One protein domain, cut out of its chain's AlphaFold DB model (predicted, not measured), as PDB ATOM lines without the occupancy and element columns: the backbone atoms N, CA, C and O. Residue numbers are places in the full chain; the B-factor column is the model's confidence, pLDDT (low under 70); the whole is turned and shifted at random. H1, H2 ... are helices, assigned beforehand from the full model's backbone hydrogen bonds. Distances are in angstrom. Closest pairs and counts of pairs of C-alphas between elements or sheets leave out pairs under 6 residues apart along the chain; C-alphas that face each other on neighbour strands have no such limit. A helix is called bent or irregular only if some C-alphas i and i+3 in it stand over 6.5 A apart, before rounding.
ATOM      1  N   ILE A  36      64.733  31.468  -0.460       77.44
ATOM      2  CA  ILE A  36      64.168  32.724   0.043       77.44
ATOM      3  C   ILE A  36      62.715  32.898  -0.418       77.44
ATOM      4  O   ILE A  36      61.835  33.155   0.399       77.44
ATOM      5  N   PHE A  37      62.433  32.691  -1.708       79.94
ATOM      6  CA  PHE A  37      61.066  32.808  -2.230       79.94
ATOM      7  C   PHE A  37      60.144  31.725  -1.698       79.94
ATOM      8  O   PHE A  37      58.973  31.975  -1.442       79.94
ATOM      9  N   CYS A  38      60.689  30.541  -1.460       81.69
ATOM     10  CA  CYS A  38      59.941  29.444  -0.897       81.69
ATOM     11  C   CYS A  38      59.500  29.740   0.543       81.69
ATOM     12  O   CYS A  38      58.330  29.578   0.870       81.69
ATOM     13  N   TYR A  39      60.404  30.255   1.380       82.94
ATOM     14  CA  TYR A  39      60.072  30.688   2.739       82.94
ATOM     15  C   TYR A  39      59.090  31.862   2.765       82.94
ATOM     16  O   TYR A  39      58.195  31.882   3.606       82.94
ATOM     17  N   LEU A  40      59.188  32.800   1.821       83.62
ATOM     18  CA  LEU A  40      58.195  33.871   1.686       83.62
ATOM     19  C   LEU A  40      56.809  33.318   1.325       83.62
ATOM     20  O   LEU A  40      55.814  33.721   1.926       83.62
ATOM     21  N   LEU A  41      56.737  32.354   0.401       85.12
ATOM     22  CA  LEU A  41      55.485  31.689   0.029       85.12
ATOM     23  C   LEU A  41      54.840  30.965   1.218       85.12
ATOM     24  O   LEU A  41      53.623  31.049   1.384       85.12
ATOM     25  N   LEU A  42      55.647  30.319   2.066       85.56
ATOM     26  CA  LEU A  42      55.180  29.638   3.280       85.56
ATOM     27  C   LEU A  42      54.503  30.568   4.287       85.56
ATOM     28  O   LEU A  42      53.655  30.124   5.052       85.56
ATOM     29  N   ILE A  43      54.882  31.844   4.312       87.56
ATOM     30  CA  ILE A  43      54.289  32.834   5.214       87.56
ATOM     31  C   ILE A  43      53.063  33.472   4.558       87.56
ATOM     32  O   ILE A  43      52.016  33.610   5.185       87.56
ATOM     33  N   ILE A  44      53.175  33.839   3.280       89.00
ATOM     34  CA  ILE A  44      52.138  34.584   2.554       89.00
ATOM     35  C   ILE A  44      50.864  33.763   2.373       89.00
ATOM     36  O   ILE A  44      49.773  34.315   2.513       89.00
ATOM     37  N   MET A  45      50.984  32.464   2.081       87.62
ATOM     38  CA  MET A  45      49.828  31.588   1.875       87.62
ATOM     39  C   MET A  45      48.892  31.539   3.100       87.62
ATOM     40  O   MET A  45      47.738  31.944   2.959       87.62
ATOM     41  N   PRO A  46      49.335  31.103   4.298       91.19
ATOM     42  CA  PRO A  46      48.462  31.040   5.468       91.19
ATOM     43  C   PRO A  46      48.032  32.431   5.937       91.19
ATOM     44  O   PRO A  46      46.890  32.602   6.350       91.19
ATOM     45  N   LEU A  47      48.905  33.440   5.837       92.25
ATOM     46  CA  LEU A  47      48.563  34.809   6.225       92.25
ATOM     47  C   LEU A  47      47.397  35.361   5.393       92.25
ATOM     48  O   LEU A  47      46.476  35.960   5.948       92.25
ATOM     49  N   ARG A  48      47.418  35.138   4.074       92.00
ATOM     50  CA  ARG A  48      46.330  35.533   3.172       92.00
ATOM     51  C   ARG A  48      45.011  34.880   3.574       92.00
ATOM     52  O   ARG A  48      43.995  35.564   3.615       92.00
ATOM     53  N   GLU A  49      45.042  33.583   3.841       90.81
ATOM     54  CA  GLU A  49      43.870  32.765   4.169       90.81
ATOM     55  C   GLU A  49      43.252  33.236   5.506       90.81
ATOM     56  O   GLU A  49      42.072  33.559   5.585       90.81
ATOM     57  N   ILE A  50      44.078  33.528   6.518       92.25
ATOM     58  CA  ILE A  50      43.616  34.142   7.779       92.25
ATOM     59  C   ILE A  50      42.958  35.515   7.548       92.25
ATOM     60  O   ILE A  50      41.897  35.803   8.105       92.25
ATOM     61  N   ILE A  51      43.568  36.381   6.733       91.88
ATOM     62  CA  ILE A  51      43.015  37.714   6.437       91.88
ATOM     63  C   ILE A  51      41.701  37.602   5.648       91.88
ATOM     64  O   ILE A  51      40.747  38.332   5.930       91.88
ATOM     65  N   SER A  52      41.631  36.667   4.695       89.50
ATOM     66  CA  SER A  52      40.420  36.317   3.944       89.50
ATOM     67  C   SER A  52      39.292  35.888   4.883       89.50
ATOM     68  O   SER A  52      38.179  36.421   4.810       89.50
ATOM     69  N   MET A  53      39.598  35.016   5.845       90.12
ATOM     70  CA  MET A  53      38.651  34.558   6.856       90.12
ATOM     71  C   MET A  53      38.124  35.710   7.732       90.12
ATOM     72  O   MET A  53      36.922  35.802   7.989       90.12
ATOM     73  N   ILE A  54      38.983  36.644   8.158       89.06
ATOM     74  CA  ILE A  54      38.562  37.824   8.940       89.06
ATOM     75  C   ILE A  54      37.637  38.725   8.108       89.06
ATOM     76  O   ILE A  54      36.583  39.157   8.594       89.06
ATOM     77  N   SER A  55      38.000  38.985   6.850       87.44
ATOM     78  CA  SER A  55      37.223  39.833   5.943       87.44
ATOM     79  C   SER A  55      35.839  39.241   5.661       87.44
ATOM     80  O   SER A  55      34.838  39.948   5.773       87.44
ATOM     81  N   SER A  56      35.766  37.941   5.358       84.69
ATOM     82  CA  SER A  56      34.495  37.244   5.120       84.69
ATOM     83  C   SER A  56      33.627  37.197   6.378       84.69
ATOM     84  O   SER A  56      32.434  37.484   6.305       84.69
ATOM     85  N   SER A  57      34.219  36.956   7.554       86.19
ATOM     86  CA  SER A  57      33.474  36.956   8.820       86.19
ATOM     87  C   SER A  57      32.813  38.294   9.147       86.19
ATOM     88  O   SER A  57      31.734  38.342   9.735       86.19
ATOM     89  N   SER A  58      33.445  39.393   8.734       85.81
ATOM     90  CA  SER A  58      32.909  40.736   8.947       85.81
ATOM     91  C   SER A  58      31.637  40.963   8.126       85.81
ATOM     92  O   SER A  58      30.699  41.576   8.629       85.81
ATOM     93  N   ILE A  59      31.572  40.408   6.907       84.81
ATOM     94  CA  ILE A  59      30.373  40.461   6.059       84.81
ATOM     95  C   ILE A  59      29.242  39.652   6.688       84.81
ATOM     96  O   ILE A  59      28.160  40.193   6.908       84.81
ATOM     97  N   PHE A  60      29.489  38.384   7.026       85.69
ATOM     98  CA  PHE A  60      28.443  37.517   7.575       85.69
ATOM     99  C   PHE A  60      27.859  38.066   8.882       85.69
ATOM    100  O   PHE A  60      26.653  38.002   9.083       85.69
ATOM    101  N   LYS A  61      28.682  38.679   9.742       84.44
ATOM    102  CA  LYS A  61      28.197  39.345  10.964       84.44
ATOM    103  C   LYS A  61      27.335  40.575  10.696       84.44
ATOM    104  O   LYS A  61      26.478  40.891  11.511       84.44
ATOM    105  N   SER A  62      27.596  41.288   9.603       82.75
ATOM    106  CA  SER A  62      26.815  42.469   9.231       82.75
ATOM    107  C   SER A  62      25.479  42.125   8.582       82.75
ATOM    108  O   SER A  62      24.634  42.998   8.504       82.75
ATOM    109  N   MET A  63      25.299  40.881   8.128       84.56
ATOM    110  CA  MET A  63      24.090  40.380   7.480       84.56
ATOM    111  C   MET A  63      23.084  39.866   8.521       84.56
ATOM    112  O   MET A  63      22.896  38.663   8.699       84.56
ATOM    113  N   THR A  64      22.440  40.786   9.230       83.50
ATOM    114  CA  THR A  64      21.254  40.514  10.058       83.50
ATOM    115  C   THR A  64      19.964  40.750   9.264       83.50
ATOM    116  O   THR A  64      19.987  41.428   8.237       83.50
ATOM    117  N   TYR A  65      18.826  40.230   9.740       80.75
ATOM    118  CA  TYR A  65      17.522  40.422   9.088       80.75
ATOM    119  C   TYR A  65      17.219  41.905   8.810       80.75
ATOM    120  O   TYR A  65      17.003  42.281   7.659       80.75
ATOM    121  N   ASP A  66      17.317  42.758   9.835       84.56
ATOM    122  CA  ASP A  66      17.067  44.199   9.709       84.56
ATOM    123  C   ASP A  66      18.014  44.853   8.700       84.56
ATOM    124  O   ASP A  66      17.574  45.590   7.821       84.56
ATOM    125  N   SER A  67      19.303  44.500   8.771       84.19
ATOM    126  CA  SER A  67      20.330  45.080   7.903       84.19
ATOM    127  C   SER A  67      20.168  44.716   6.426       84.19
ATOM    128  O   SER A  67      20.653  45.425   5.547       84.19
ATOM    129  N   ILE A  68      19.525  43.579   6.140       84.62
ATOM    130  CA  ILE A  68      19.237  43.111   4.783       84.62
ATOM    131  C   ILE A  68      17.971  43.774   4.258       84.62
ATOM    132  O   ILE A  68      17.929  44.136   3.084       84.62
ATOM    133  N   MET A  69      16.979  43.978   5.127       84.62
ATOM    134  CA  MET A  69      15.741  44.674   4.784       84.62
ATOM    135  C   MET A  69      15.968  46.163   4.502       84.62
ATOM    136  O   MET A  69      15.356  46.704   3.585       84.62
ATOM    137  N   ASP A  70      16.861  46.820   5.245       88.69
ATOM    138  CA  ASP A  70      17.202  48.235   5.044       88.69
ATOM    139  C   ASP A  70      18.436  48.460   4.142       88.69
ATOM    140  O   ASP A  70      18.756  49.596   3.785       88.69
ATOM    141  N   GLY A  71      19.126  47.384   3.747       85.12
ATOM    142  CA  GLY A  71      20.327  47.411   2.906       85.12
ATOM    143  C   GLY A  71      21.599  47.907   3.608       85.12
ATOM    144  O   GLY A  71      22.652  48.014   2.970       85.12
ATOM    145  N   SER A  72      21.549  48.192   4.909       86.88
ATOM    146  CA  SER A  72      22.666  48.735   5.683       86.88
ATOM    147  C   SER A  72      23.843  47.770   5.829       86.88
ATOM    148  O   SER A  72      24.964  48.235   6.052       86.88
ATOM    149  N   TYR A  73      23.656  46.457   5.626       82.75
ATOM    150  CA  TYR A  73      24.763  45.485   5.639       82.75
ATOM    151  C   TYR A  73      25.852  45.834   4.609       82.75
ATOM    152  O   TYR A  73      27.039  45.612   4.850       82.75
ATOM    153  N   MET A  74      25.480  46.474   3.492       84.69
ATOM    154  CA  MET A  74      26.420  46.925   2.459       84.69
ATOM    155  C   MET A  74      27.386  48.001   2.966       84.69
ATOM    156  O   MET A  74      28.491  48.127   2.437       84.69
ATOM    157  N   ASN A  75      27.044  48.727   4.037       86.19
ATOM    158  CA  ASN A  75      27.943  49.708   4.650       86.19
ATOM    159  C   ASN A  75      29.232  49.066   5.172       86.19
ATOM    160  O   ASN A  75      30.269  49.731   5.223       86.19
ATOM    161  N   ILE A  76      29.217  47.764   5.490       82.94
ATOM    162  CA  ILE A  76      30.437  47.049   5.869       82.94
ATOM    163  C   ILE A  76      31.459  47.042   4.730       82.94
ATOM    164  O   ILE A  76      32.655  47.109   5.006       82.94
ATOM    165  N   MET A  77      31.010  47.033   3.467       82.19
ATOM    166  CA  MET A  77      31.890  47.039   2.294       82.19
ATOM    167  C   MET A  77      32.652  48.357   2.156       82.19
ATOM    168  O   MET A  77      33.744  48.376   1.595       82.19
ATOM    169  N   TYR A  78      32.108  49.433   2.724       84.06
ATOM    170  CA  TYR A  78      32.751  50.743   2.814       84.06
ATOM    171  C   TYR A  78      33.467  50.958   4.152       84.06
ATOM    172  O   TYR A  78      34.133  51.976   4.345       84.06
ATOM    173  N   SER A  79      33.368  50.009   5.091       87.06
ATOM    174  CA  SER A  79      34.071  50.116   6.363       87.06
ATOM    175  C   SER A  79      35.579  50.070   6.127       87.06
ATOM    176  O   SER A  79      36.100  49.168   5.465       87.06
ATOM    177  N   GLY A  80      36.309  51.026   6.709       83.50
ATOM    178  CA  GLY A  80      37.761  51.117   6.526       83.50
ATOM    179  C   GLY A  80      38.489  49.821   6.895       83.50
ATOM    180  O   GLY A  80      39.454  49.448   6.237       83.50
ATOM    181  N   LYS A  81      37.982  49.074   7.887       85.06
ATOM    182  CA  LYS A  81      38.529  47.763   8.268       85.06
ATOM    183  C   LYS A  81      38.366  46.732   7.150       85.06
ATOM    184  O   LYS A  81      39.355  46.126   6.752       85.06
ATOM    185  N   TYR A  82      37.151  46.545   6.632       88.00
ATOM    186  CA  TYR A  82      36.895  45.585   5.555       88.00
ATOM    187  C   TYR A  82      37.671  45.943   4.283       88.00
ATOM    188  O   TYR A  82      38.306  45.075   3.687       88.00
ATOM    189  N   VAL A  83      37.677  47.220   3.891       89.94
ATOM    190  CA  VAL A  83      38.408  47.689   2.704       89.94
ATOM    191  C   VAL A  83      39.903  47.399   2.840       89.94
ATOM    192  O   VAL A  83      40.501  46.825   1.935       89.94
ATOM    193  N   VAL A  84      40.514  47.713   3.986       90.75
ATOM    194  CA  VAL A  84      41.942  47.443   4.210       90.75
ATOM    195  C   VAL A  84      42.245  45.944   4.177       90.75
ATOM    196  O   VAL A  84      43.175  45.534   3.484       90.75
ATOM    197  N   PHE A  85      41.467  45.109   4.874       90.69
ATOM    198  CA  PHE A  85      41.712  43.661   4.902       90.69
ATOM    199  C   PHE A  85      41.468  42.990   3.545       90.69
ATOM    200  O   PHE A  85      42.257  42.138   3.139       90.69
ATOM    201  N   SER A  86      40.423  43.387   2.819       90.06
ATOM    202  CA  SER A  86      40.134  42.849   1.485       90.06
ATOM    203  C   SER A  86      41.219  43.233   0.476       90.06
ATOM    204  O   SER A  86      41.753  42.355  -0.202       90.06
ATOM    205  N   LEU A  87      41.632  44.505   0.433       92.00
ATOM    206  CA  LEU A  87      42.738  44.956  -0.418       92.00
ATOM    207  C   LEU A  87      44.051  44.254  -0.064       92.00
ATOM    208  O   LEU A  87      44.774  43.826  -0.964       92.00
ATOM    209  N   LEU A  88      44.344  44.078   1.227       93.81
ATOM    210  CA  LEU A  88      45.518  43.338   1.680       93.81
ATOM    211  C   LEU A  88      45.466  41.866   1.240       93.81
ATOM    212  O   LEU A  88      46.473  41.340   0.770       93.81
ATOM    213  N   SER A  89      44.304  41.211   1.320       93.00
ATOM    214  CA  SER A  89      44.118  39.835   0.834       93.00
ATOM    215  C   SER A  89      44.384  39.713  -0.673       93.00
ATOM    216  O   SER A  89      45.112  38.814  -1.109       93.00
ATOM    217  N   TYR A  90      43.873  40.651  -1.477       92.00
ATOM    218  CA  TYR A  90      44.144  40.693  -2.918       92.00
ATOM    219  C   TYR A  90      45.609  41.018  -3.236       92.00
ATOM    220  O   TYR A  90      46.192  40.403  -4.130       92.00
ATOM    221  N   ALA A  91      46.241  41.917  -2.479       93.81
ATOM    222  CA  ALA A  91      47.663  42.218  -2.621       93.81
ATOM    223  C   ALA A  91      48.536  40.993  -2.300       93.81
ATOM    224  O   ALA A  91      49.473  40.691  -3.040       93.81
ATOM    225  N   LEU A  92      48.199  40.234  -1.252       93.62
ATOM    226  CA  LEU A  92      48.884  38.985  -0.908       93.62
ATOM    227  C   LEU A  92      48.671  37.897  -1.966       93.62
ATOM    228  O   LEU A  92      49.595  37.134  -2.242       93.62
ATOM    229  N   LEU A  93      47.496  37.841  -2.606       91.38
ATOM    230  CA  LEU A  93      47.259  36.956  -3.750       91.38
ATOM    231  C   LEU A  93      48.162  37.318  -4.937       91.38
ATOM    232  O   LEU A  93      48.780  36.434  -5.530       91.38
ATOM    233  N   ALA A  94      48.266  38.605  -5.268       92.50
ATOM    234  CA  ALA A  94      49.150  39.072  -6.332       92.50
ATOM    235  C   ALA A  94      50.623  38.767  -6.007       92.50
ATOM    236  O   ALA A  94      51.341  38.216  -6.844       92.50
ATOM    237  N   ALA A  95      51.056  39.036  -4.771       91.69
ATOM    238  CA  ALA A  95      52.400  38.715  -4.296       91.69
ATOM    239  C   ALA A  95      52.694  37.208  -4.380       91.69
ATOM    240  O   ALA A  95      53.761  36.816  -4.849       91.69
ATOM    241  N   PHE A  96      51.734  36.360  -3.998       91.00
ATOM    242  CA  PHE A  96      51.832  34.908  -4.138       91.00
ATOM    243  C   PHE A  96      52.097  34.492  -5.591       91.00
ATOM    244  O   PHE A  96      53.047  33.753  -5.849       91.00
ATOM    245  N   ILE A  97      51.306  34.999  -6.543       91.69
ATOM    246  CA  ILE A  97      51.466  34.679  -7.969       91.69
ATOM    247  C   ILE A  97      52.858  35.097  -8.456       91.69
ATOM    248  O   ILE A  97      53.565  34.296  -9.068       91.69
ATOM    249  N   ILE A  98      53.282  36.323  -8.136       92.25
ATOM    250  CA  ILE A  98      54.594  36.852  -8.533       92.25
ATOM    251  C   ILE A  98      55.723  35.978  -7.969       92.25
ATOM    252  O   ILE A  98      56.621  35.577  -8.710       92.25
ATOM    253  N   PHE A  99      55.678  35.634  -6.680       91.31
ATOM    254  CA  PHE A  99      56.727  34.833  -6.050       91.31
ATOM    255  C   PHE A  99      56.779  33.396  -6.565       91.31
ATOM    256  O   PHE A  99      57.878  32.882  -6.772       91.31
ATOM    257  N   VAL A 100      55.633  32.767  -6.840       91.19
ATOM    258  CA  VAL A 100      55.597  31.440  -7.472       91.19
ATOM    259  C   VAL A 100      56.239  31.482  -8.853       91.19
ATOM    260  O   VAL A 100      57.074  30.635  -9.161       91.19
ATOM    261  N   VAL A 101      55.893  32.474  -9.679       92.19
ATOM    262  CA  VAL A 101      56.474  32.613 -11.022       92.19
ATOM    263  C   VAL A 101      57.987  32.798 -10.932       92.19
ATOM    264  O   VAL A 101      58.729  32.116 -11.640       92.19
ATOM    265  N   ILE A 102      58.470  33.657 -10.030       91.00
ATOM    266  CA  ILE A 102      59.910  33.877  -9.848       91.00
ATOM    267  C   ILE A 102      60.620  32.599  -9.368       91.00
ATOM    268  O   ILE A 102      61.703  32.291  -9.875       91.00
ATOM    269  N   ASP A 103      60.046  31.847  -8.424       89.50
ATOM    270  CA  ASP A 103      60.638  30.593  -7.935       89.50
ATOM    271  C   ASP A 103      60.690  29.535  -9.049       89.50
ATOM    272  O   ASP A 103      61.748  28.952  -9.293       89.50
ATOM    273  N   ILE A 104      59.606  29.370  -9.819       89.94
ATOM    274  CA  ILE A 104      59.563  28.457 -10.975       89.94
ATOM    275  C   ILE A 104      60.603  28.854 -12.028       89.94
ATOM    276  O   ILE A 104      61.329  27.991 -12.518       89.94
ATOM    277  N   VAL A 105      60.729  30.143 -12.359       90.38
ATOM    278  CA  VAL A 105      61.739  30.623 -13.318       90.38
ATOM    279  C   VAL A 105      63.152  30.344 -12.808       90.38
ATOM    280  O   VAL A 105      64.002  29.901 -13.581       90.38
ATOM    281  N   LYS A 106      63.425  30.560 -11.514       88.12
ATOM    282  CA  LYS A 106      64.727  30.232 -10.913       88.12
ATOM    283  C   LYS A 106      65.033  28.738 -10.976       88.12
ATOM    284  O   LYS A 106      66.173  28.383 -11.253       88.12
ATOM    285  N   ILE A 107      64.039  27.883 -10.754       87.94
ATOM    286  CA  ILE A 107      64.178  26.426 -10.841       87.94
ATOM    287  C   ILE A 107      64.403  25.986 -12.296       87.94
ATOM    288  O   ILE A 107      65.310  25.199 -12.559       87.94
ATOM    289  N   ASN A 108      63.665  26.562 -13.248       88.94
ATOM    290  CA  ASN A 108      63.845  26.298 -14.678       88.94
ATOM    291  C   ASN A 108      65.251  26.685 -15.160       88.94
ATOM    292  O   ASN A 108      65.872  25.961 -15.928       88.94
ATOM    293  N   LYS A 109      65.789  27.810 -14.662       88.00
ATOM    294  CA  LYS A 109      67.162  28.255 -14.960       88.00
ATOM    295  C   LYS A 109      68.239  27.272 -14.496       88.00
ATOM    296  O   LYS A 109      69.351  27.333 -15.005       88.00
ATOM    297  N   GLN A 110      67.927  26.392 -13.548       84.31
ATOM    298  CA  GLN A 110      68.828  25.333 -13.090       84.31
ATOM    299  C   GLN A 110      68.624  24.008 -13.848       84.31
ATOM    300  O   GLN A 110      69.199  23.007 -13.443       84.31
ATOM    301  N   ASN A 111      67.843  24.001 -14.939       84.00
ATOM    302  CA  ASN A 111      67.498  22.838 -15.770       84.00
ATOM    303  C   ASN A 111      66.596  21.778 -15.110       84.00
ATOM    304  O   ASN A 111      66.489  20.665 -15.614       84.00
ATOM    305  N   TYR A 112      65.866  22.122 -14.045       86.62
ATOM    306  CA  TYR A 112      64.856  21.216 -13.491       86.62
ATOM    307  C   TYR A 112      63.556  21.216 -14.315       86.62
ATOM    308  O   TYR A 112      63.099  22.252 -14.801       86.62
ATOM    309  N   LYS A 113      62.867  20.069 -14.361       89.00
ATOM    310  CA  LYS A 113      61.529  19.933 -14.969       89.00
ATOM    311  C   LYS A 113      60.460  20.696 -14.170       89.00
ATOM    312  O   LYS A 113      60.105  20.301 -13.061       89.00
ATOM    313  N   ILE A 114      59.876  21.739 -14.765       91.19
ATOM    314  CA  ILE A 114      58.915  22.628 -14.082       91.19
ATOM    315  C   ILE A 114      57.433  22.268 -14.239       91.19
ATOM    316  O   ILE A 114      56.606  22.840 -13.533       91.19
ATOM    317  N   LEU A 115      57.072  21.339 -15.130       89.38
ATOM    318  CA  LEU A 115      55.660  21.044 -15.430       89.38
ATOM    319  C   LEU A 115      54.855  20.686 -14.176       89.38
ATOM    320  O   LEU A 115      53.770  21.222 -13.966       89.38
ATOM    321  N   GLY A 116      55.417  19.845 -13.303       89.75
ATOM    322  CA  GLY A 116      54.763  19.503 -12.042       89.75
ATOM    323  C   GLY A 116      54.602  20.716 -11.121       89.75
ATOM    324  O   GLY A 116      53.525  20.915 -10.575       89.75
ATOM    325  N   LEU A 117      55.608  21.596 -11.019       90.25
ATOM    326  CA  LEU A 117      55.501  22.818 -10.206       90.25
ATOM    327  C   LEU A 117      54.373  23.733 -10.684       90.25
ATOM    328  O   LEU A 117      53.641  24.266  -9.855       90.25
ATOM    329  N   ILE A 118      54.212  23.895 -11.999       91.50
ATOM    330  CA  ILE A 118      53.126  24.695 -12.578       91.50
ATOM    331  C   ILE A 118      51.769  24.063 -12.248       91.50
ATOM    332  O   ILE A 118      50.854  24.754 -11.804       91.50
ATOM    333  N   LEU A 119      51.645  22.745 -12.415       91.56
ATOM    334  CA  LEU A 119      50.390  22.030 -12.189       91.56
ATOM    335  C   LEU A 119      49.964  22.103 -10.715       91.56
ATOM    336  O   LEU A 119      48.818  22.445 -10.424       91.56
ATOM    337  N   PHE A 120      50.900  21.888  -9.785       89.81
ATOM    338  CA  PHE A 120      50.641  22.066  -8.357       89.81
ATOM    339  C   PHE A 120      50.361  23.530  -7.993       89.81
ATOM    340  O   PHE A 120      49.474  23.786  -7.192       89.81
ATOM    341  N   ALA A 121      51.038  24.510  -8.595       87.56
ATOM    342  CA  ALA A 121      50.762  25.922  -8.319       87.56
ATOM    343  C   ALA A 121      49.329  26.351  -8.696       87.56
ATOM    344  O   ALA A 121      48.752  27.206  -8.022       87.56
ATOM    345  N   ILE A 122      48.759  25.764  -9.753       87.88
ATOM    346  CA  ILE A 122      47.422  26.107 -10.257       87.88
ATOM    347  C   ILE A 122      46.339  25.270  -9.567       87.88
ATOM    348  O   ILE A 122      45.431  25.831  -8.956       87.88
ATOM    349  N   PHE A 123      46.431  23.939  -9.655       86.88
ATOM    350  CA  PHE A 123      45.348  23.038  -9.246       86.88
ATOM    351  C   PHE A 123      45.415  22.622  -7.779       86.88
ATOM    352  O   PHE A 123      44.380  22.401  -7.158       86.88
ATOM    353  N   LEU A 124      46.617  22.505  -7.210       86.44
ATOM    354  CA  LEU A 124      46.800  21.981  -5.858       86.44
ATOM    355  C   LEU A 124      47.876  22.760  -5.104       86.44
ATOM    356  O   LEU A 124      48.949  22.237  -4.793       86.44
ATOM    357  N   LYS A 125      47.560  24.024  -4.789       86.00
ATOM    358  CA  LYS A 125      48.469  24.971  -4.119       86.00
ATOM    359  C   LYS A 125      49.194  24.373  -2.899       86.00
ATOM    360  O   LYS A 125      50.407  24.562  -2.813       86.00
ATOM    361  N   PRO A 126      48.539  23.604  -1.998       84.69
ATOM    362  CA  PRO A 126      49.230  22.980  -0.865       84.69
ATOM    363  C   PRO A 126      50.339  22.003  -1.283       84.69
ATOM    364  O   PRO A 126      51.355  21.884  -0.599       84.69
ATOM    365  N   GLY A 127      50.171  21.315  -2.417       86.75
ATOM    366  CA  GLY A 127      51.123  20.336  -2.938       86.75
ATOM    367  C   GLY A 127      52.346  20.951  -3.621       86.75
ATOM    368  O   GLY A 127      53.345  20.257  -3.800       86.75
ATOM    369  N   TYR A 128      52.320  22.251  -3.939       90.62
ATOM    370  CA  TYR A 128      53.446  22.949  -4.573       90.62
ATOM    371  C   TYR A 128      54.740  22.808  -3.763       90.62
ATOM    372  O   TYR A 128      55.800  22.507  -4.314       90.62
ATOM    373  N   TYR A 129      54.649  22.968  -2.440       87.00
ATOM    374  CA  TYR A 129      55.816  22.954  -1.560       87.00
ATOM    375  C   TYR A 129      56.433  21.550  -1.423       87.00
ATOM    376  O   TYR A 129      57.655  21.392  -1.496       87.00
ATOM    377  N   VAL A 130      55.592  20.513  -1.323       89.69
ATOM    378  CA  VAL A 130      56.031  19.106  -1.330       89.69
ATOM    379  C   VAL A 130      56.671  18.751  -2.669       89.69
ATOM    380  O   VAL A 130      57.753  18.164  -2.699       89.69
ATOM    381  N   TRP A 131      56.053  19.161  -3.780       90.81
ATOM    382  CA  TRP A 131      56.581  18.883  -5.111       90.81
ATOM    383  C   TRP A 131      57.928  19.565  -5.359       90.81
ATOM    384  O   TRP A 131      58.839  18.957  -5.919       90.81
ATOM    385  N   ARG A 132      58.106  20.802  -4.885       88.50
ATOM    386  CA  ARG A 132      59.397  21.495  -4.952       88.50
ATOM    387  C   ARG A 132      60.483  20.757  -4.175       88.50
ATOM    388  O   ARG A 132      61.585  20.584  -4.688       88.50
ATOM    389  N   ALA A 133      60.190  20.295  -2.961       87.44
ATOM    390  CA  ALA A 133      61.149  19.519  -2.179       87.44
ATOM    391  C   ALA A 133      61.501  18.180  -2.849       87.44
ATOM    392  O   ALA A 133      62.663  17.769  -2.816       87.44
ATOM    393  N   HIS A 134      60.525  17.555  -3.518       87.94
ATOM    394  CA  HIS A 134      60.716  16.371  -4.355       87.94
ATOM    395  C   HIS A 134      61.631  16.617  -5.541       87.94
ATOM    396  O   HIS A 134      62.629  15.914  -5.697       87.94
ATOM    397  N   LEU A 135      61.353  17.660  -6.313       86.94
ATOM    398  CA  LEU A 135      62.153  18.035  -7.470       86.94
ATOM    399  C   LEU A 135      63.609  18.346  -7.086       86.94
ATOM    400  O   LEU A 135      64.531  17.922  -7.775       86.94
ATOM    401  N   LEU A 136      63.817  19.023  -5.953       85.12
ATOM    402  CA  LEU A 136      65.143  19.401  -5.452       85.12
ATOM    403  C   LEU A 136      65.846  18.296  -4.637       85.12
ATOM    404  O   LEU A 136      66.928  18.545  -4.106       85.12
ATOM    405  N   LYS A 137      65.246  17.102  -4.499       83.50
ATOM    406  CA  LYS A 137      65.759  15.962  -3.707       83.50
ATOM    407  C   LYS A 137      66.134  16.322  -2.258       83.50
ATOM    408  O   LYS A 137      67.173  15.910  -1.745       83.50
ATOM    409  N   ARG A 138      65.290  17.106  -1.580       81.81
ATOM    410  CA  ARG A 138      65.526  17.574  -0.200       81.81
ATOM    411  C   ARG A 138      64.723  16.788   0.832       81.81
ATOM    412  O   ARG A 138      63.849  15.995   0.494       81.81
ATOM    413  N   LYS A 139      65.006  17.024   2.118       84.62
ATOM    414  CA  LYS A 139      64.234  16.439   3.225       84.62
ATOM    415  C   LYS A 139      62.764  16.878   3.141       84.62
ATOM    416  O   LYS A 139      62.472  18.070   3.173       84.62
ATOM    417  N   MET A 140      61.855  15.904   3.086       82.31
ATOM    418  CA  MET A 140      60.412  16.127   2.883       82.31
ATOM    419  C   MET A 140      59.622  16.413   4.155       82.31
ATOM    420  O   MET A 140      58.490  16.871   4.063       82.31
ATOM    421  N   ALA A 141      60.182  16.129   5.333       84.19
ATOM    422  CA  ALA A 141      59.432  16.185   6.587       84.19
ATOM    423  C   ALA A 141      58.802  17.566   6.822       84.19
ATOM    424  O   ALA A 141      57.602  17.666   7.053       84.19
ATOM    425  N   PHE A 142      59.592  18.633   6.684       84.94
ATOM    426  CA  PHE A 142      59.096  19.997   6.846       84.94
ATOM    427  C   PHE A 142      58.038  20.366   5.786       84.94
ATOM    428  O   PHE A 142      56.964  20.828   6.173       84.94
ATOM    429  N   PRO A 143      58.256  20.087   4.483       86.81
ATOM    430  CA  PRO A 143      57.217  20.260   3.478       86.81
ATOM    431  C   PRO A 143      55.907  19.547   3.718       86.81
ATOM    432  O   PRO A 143      54.852  20.153   3.560       86.81
ATOM    433  N   ILE A 144      55.967  18.289   4.133       88.75
ATOM    434  CA  ILE A 144      54.774  17.502   4.409       88.75
ATOM    435  C   ILE A 144      54.019  18.100   5.597       88.75
ATOM    436  O   ILE A 144      52.824  18.354   5.488       88.75
ATOM    437  N   VAL A 145      54.715  18.381   6.703       90.75
ATOM    438  CA  VAL A 145      54.102  18.950   7.913       90.75
ATOM    439  C   VAL A 145      53.436  20.292   7.609       90.75
ATOM    440  O   VAL A 145      52.275  20.486   7.962       90.75
ATOM    441  N   TYR A 146      54.126  21.191   6.901       90.31
ATOM    442  CA  TYR A 146      53.540  22.464   6.485       90.31
ATOM    443  C   TYR A 146      52.292  22.265   5.619       90.31
ATOM    444  O   TYR A 146      51.257  22.867   5.890       90.31
ATOM    445  N   THR A 147      52.364  21.408   4.596       91.06
ATOM    446  CA  THR A 147      51.231  21.157   3.699       91.06
ATOM    447  C   THR A 147      50.034  20.579   4.450       91.06
ATOM    448  O   THR A 147      48.906  20.962   4.147       91.06
ATOM    449  N   VAL A 148      50.251  19.720   5.451       92.50
ATOM    450  CA  VAL A 148      49.183  19.211   6.326       92.50
ATOM    451  C   VAL A 148      48.543  20.351   7.119       92.50
ATOM    452  O   VAL A 148      47.332  20.528   7.028       92.50
ATOM    453  N   PHE A 149      49.328  21.168   7.829       92.31
ATOM    454  CA  PHE A 149      48.792  22.304   8.591       92.31
ATOM    455  C   PHE A 149      48.054  23.311   7.707       92.31
ATOM    456  O   PHE A 149      46.970  23.764   8.061       92.31
ATOM    457  N   TYR A 150      48.610  23.632   6.541       91.88
ATOM    458  CA  TYR A 150      47.977  24.545   5.597       91.88
ATOM    459  C   TYR A 150      46.675  23.969   5.024       91.88
ATOM    460  O   TYR A 150      45.680  24.678   4.913       91.88
ATOM    461  N   SER A 151      46.639  22.668   4.725       92.25
ATOM    462  CA  SER A 151      45.410  22.006   4.272       92.25
ATOM    463  C   SER A 151      44.342  21.990   5.366       92.25
ATOM    464  O   SER A 151      43.178  22.253   5.080       92.25
ATOM    465  N   LEU A 152      44.727  21.746   6.624       93.56
ATOM    466  CA  LEU A 152      43.821  21.848   7.770       93.56
ATOM    467  C   LEU A 152      43.272  23.267   7.935       93.56
ATOM    468  O   LEU A 152      42.092  23.422   8.230       93.56
ATOM    469  N   LEU A 153      44.097  24.291   7.703       93.19
ATOM    470  CA  LEU A 153      43.669  25.685   7.749       93.19
ATOM    471  C   LEU A 153      42.626  25.997   6.666       93.19
ATOM    472  O   LEU A 153      41.609  26.605   6.982       93.19
ATOM    473  N   ILE A 154      42.817  25.517   5.432       91.81
ATOM    474  CA  ILE A 154      41.819  25.659   4.357       91.81
ATOM    475  C   ILE A 154      40.511  24.952   4.733       91.81
ATOM    476  O   ILE A 154      39.431  25.518   4.581       91.81
ATOM    477  N   ILE A 155      40.587  23.719   5.244       93.56
ATOM    478  CA  ILE A 155      39.395  22.970   5.675       93.56
ATOM    479  C   ILE A 155      38.674  23.715   6.805       93.56
ATOM    480  O   ILE A 155      37.448  23.791   6.800       93.56
ATOM    481  N   ALA A 156      39.421  24.293   7.748       92.88
ATOM    482  CA  ALA A 156      38.861  25.100   8.823       92.88
ATOM    483  C   ALA A 156      38.194  26.380   8.294       92.88
ATOM    484  O   ALA A 156      37.095  26.693   8.743       92.88
ATOM    485  N   GLU A 157      38.788  27.083   7.323       90.19
ATOM    486  CA  GLU A 157      38.169  28.256   6.686       90.19
ATOM    487  C   GLU A 157      36.877  27.881   5.945       90.19
ATOM    488  O   GLU A 157      35.850  28.548   6.102       90.19
ATOM    489  N   ILE A 158      36.880  26.777   5.192       91.69
ATOM    490  CA  ILE A 158      35.680  26.271   4.514       91.69
ATOM    491  C   ILE A 158      34.605  25.907   5.545       91.69
ATOM    492  O   ILE A 158      33.471  26.365   5.439       91.69
ATOM    493  N   GLY A 159      34.950  25.150   6.589       93.00
ATOM    494  CA  GLY A 159      34.008  24.793   7.651       93.00
ATOM    495  C   GLY A 159      33.452  26.021   8.381       93.00
ATOM    496  O   GLY A 159      32.253  26.105   8.640       93.00
ATOM    497  N   PHE A 160      34.301  27.009   8.663       91.38
ATOM    498  CA  PHE A 160      33.906  28.259   9.305       91.38
ATOM    499  C   PHE A 160      32.981  29.105   8.422       91.38
ATOM    500  O   PHE A 160      31.955  29.593   8.896       91.38
ATOM    501  N   SER A 161      33.291  29.249   7.132       89.00
ATOM    502  CA  SER A 161      32.419  29.951   6.180       89.00
ATOM    503  C   SER A 161      31.075  29.239   5.997       89.00
ATOM    504  O   SER A 161      30.041  29.904   5.996       89.00
ATOM    505  N   MET A 162      31.061  27.902   5.961       91.69
ATOM    506  CA  MET A 162      29.826  27.116   5.955       91.69
ATOM    507  C   MET A 162      28.994  27.361   7.216       91.69
ATOM    508  O   MET A 162      27.805  27.642   7.099       91.69
ATOM    509  N   MET A 163      29.591  27.314   8.413       91.12
ATOM    510  CA  MET A 163      28.870  27.590   9.666       91.12
ATOM    511  C   MET A 163      28.246  28.988   9.679       91.12
ATOM    512  O   MET A 163      27.102  29.139  10.099       91.12
ATOM    513  N   GLN A 164      28.965  30.003   9.194       89.25
ATOM    514  CA  GLN A 164      28.427  31.360   9.096       89.25
ATOM    515  C   GLN A 164      27.270  31.453   8.094       89.25
ATOM    516  O   GLN A 164      26.249  32.061   8.405       89.25
ATOM    517  N   ALA A 165      27.394  30.814   6.928       87.69
ATOM    518  CA  ALA A 165      26.331  30.777   5.928       87.69
ATOM    519  C   ALA A 165      25.074  30.056   6.449       87.69
ATOM    520  O   ALA A 165      23.968  30.569   6.303       87.69
ATOM    521  N   PHE A 166      25.231  28.905   7.113       90.12
ATOM    522  CA  PHE A 166      24.115  28.206   7.754       90.12
ATOM    523  C   PHE A 166      23.485  29.039   8.871       90.12
ATOM    524  O   PHE A 166      22.265  29.142   8.930       90.12
ATOM    525  N   GLY A 167      24.296  29.661   9.730       86.56
ATOM    526  CA  GLY A 167      23.801  30.532  10.797       86.56
ATOM    527  C   GLY A 167      22.984  31.706  10.260       86.56
ATOM    528  O   GLY A 167      21.962  32.059  10.838       86.56
ATOM    529  N   LEU A 168      23.388  32.277   9.126       85.31
ATOM    530  CA  LEU A 168      22.628  33.316   8.441       85.31
ATOM    531  C   LEU A 168      21.263  32.801   7.962       85.31
ATOM    532  O   LEU A 168      20.253  33.424   8.268       85.31
ATOM    533  N   VAL A 169      21.215  31.646   7.289       85.19
ATOM    534  CA  VAL A 169      19.949  31.040   6.830       85.19
ATOM    535  C   VAL A 169      19.023  30.722   8.006       85.19
ATOM    536  O   VAL A 169      17.839  31.032   7.950       85.19
ATOM    537  N   MET A 170      19.556  30.155   9.092       85.75
ATOM    538  CA  MET A 170      18.766  29.826  10.284       85.75
ATOM    539  C   MET A 170      18.224  31.063  11.008       85.75
ATOM    540  O   MET A 170      17.154  30.978  11.587       85.75
ATOM    541  N   ASN A 171      18.936  32.195  10.984       81.06
ATOM    542  CA  ASN A 171      18.449  33.453  11.566       81.06
ATOM    543  C   ASN A 171      17.388  34.156  10.696       81.06
ATOM    544  O   ASN A 171      16.771  35.110  11.161       81.06
ATOM    545  N   MET A 172      17.223  33.746   9.434       73.50
ATOM    546  CA  MET A 172      16.246  34.321   8.499       73.50
ATOM    547  C   MET A 172      14.930  33.543   8.412       73.50
ATOM    548  O   MET A 172      13.954  34.097   7.907       73.50
ATOM    549  N   MET A 173      14.925  32.270   8.818       75.81
ATOM    550  CA  MET A 173      13.723  31.430   8.904       75.81
ATOM    551  C   MET A 173      12.981  31.685  10.212       75.81
ATOM    552  O   MET A 173      11.733  31.713  10.159       75.81
TER     553      MET A 173
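AT A GLANCE: This is residues 36 to 173 of the 173 residues of an uncharacterized protein of Roseburia sp (UniProt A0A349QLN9). Three long helices, H7, H1 and H4, run side by side as a rod, with H1 in the middle, H7 running its way and H4 the opposite way. The short helical hairpin of H5 and H6 sits at one end of the rod, between the end of H4 and the start of H7, while short H2 and H3 turn the chain back from H1 to H4 at the other. The printed part has 138 residues, with seven named helices in the order H1 to H7 and no named strand; the class is all helix. The whole is loose, with a radius of gyration of the C-alphas of 18.8 A, and spans 60 by 25 by 20 A.

IN THESE COORDINATES: H7, the longest helix, holds residues 141 to 172 and is 46.9 A long, from C-alpha 141 at (59.432, 16.185, 6.587) to C-alpha 172 at (16.246, 34.321, 8.499). H1, residues 36 to 62, is 39.7 A long and begins with C-alpha 36 at (64.168, 32.724, 0.043); it is neither bent nor irregular, but only just: C-alphas 43 and 46 are 6.1 A apart. H4, residues 80 to 108, is 41.8 A long. H2 holds residues 65 to 69, H3 residues 72 to 78, H5 residues 115 to 123 and H6 residues 127 to 135; they measure 6.3, 10.7, 12.2 and 12.1 A.

HOW THE PARTS SIT: H1 is the hub, touching H3, H4 and H7. H1 and H7 touch at a shallow tilt of 10 degrees, the same way; their closest C-alphas, of Met 53 and Glu 157, are 6.3 A apart. H1 and H4 touch at a shallow tilt of 26 degrees, opposite ways, with the C-alphas of Arg 48 and Ser 89 closest at 5.4 A. H4 and H7 are apart. H6 and H7 are a hairpin, closest at the C-alphas of Val 130 and Pro 143, 5.1 A; H7 touches H6 with residues 143 to 147 alone. H5 and H6 are a hairpin at 10 degrees, with the C-alphas of Phe 120 and Tyr 128 closest at 4.8 A. H4 and H5, also a hairpin, only just touch, with 3 pairs of C-alphas within 8 A; the closest, of Ile 104 and Leu 117, are 7.0 A apart. H1 touches H3 with residues 58 to 62 alone, closest at the C-alphas of Ser 62 and Tyr 73, 5.1 A. H2 is close to H7 but not clearly touching: the closest C-alphas, of Tyr 65 and Met 172, are 6.3 A apart. In H2, H4, H5, H6 and H7 every O i to N i+4 pair is within hydrogen-bond range; in H1 22 of 23 are, and in H3 0 of 3, beside 4 of 4 O i to N i+3 pairs.

THE WHOLE: The C-alphas farthest apart, of Asp 66 and Asn 111, are 60.4 A apart. The printed part has no cut and ends at Met 173, the chain's last residue. The link from H4 to H5 is short, the other links are tight, and no link is long. The mean pLDDT of the printed part is 87.9, and no printed residue is under 70.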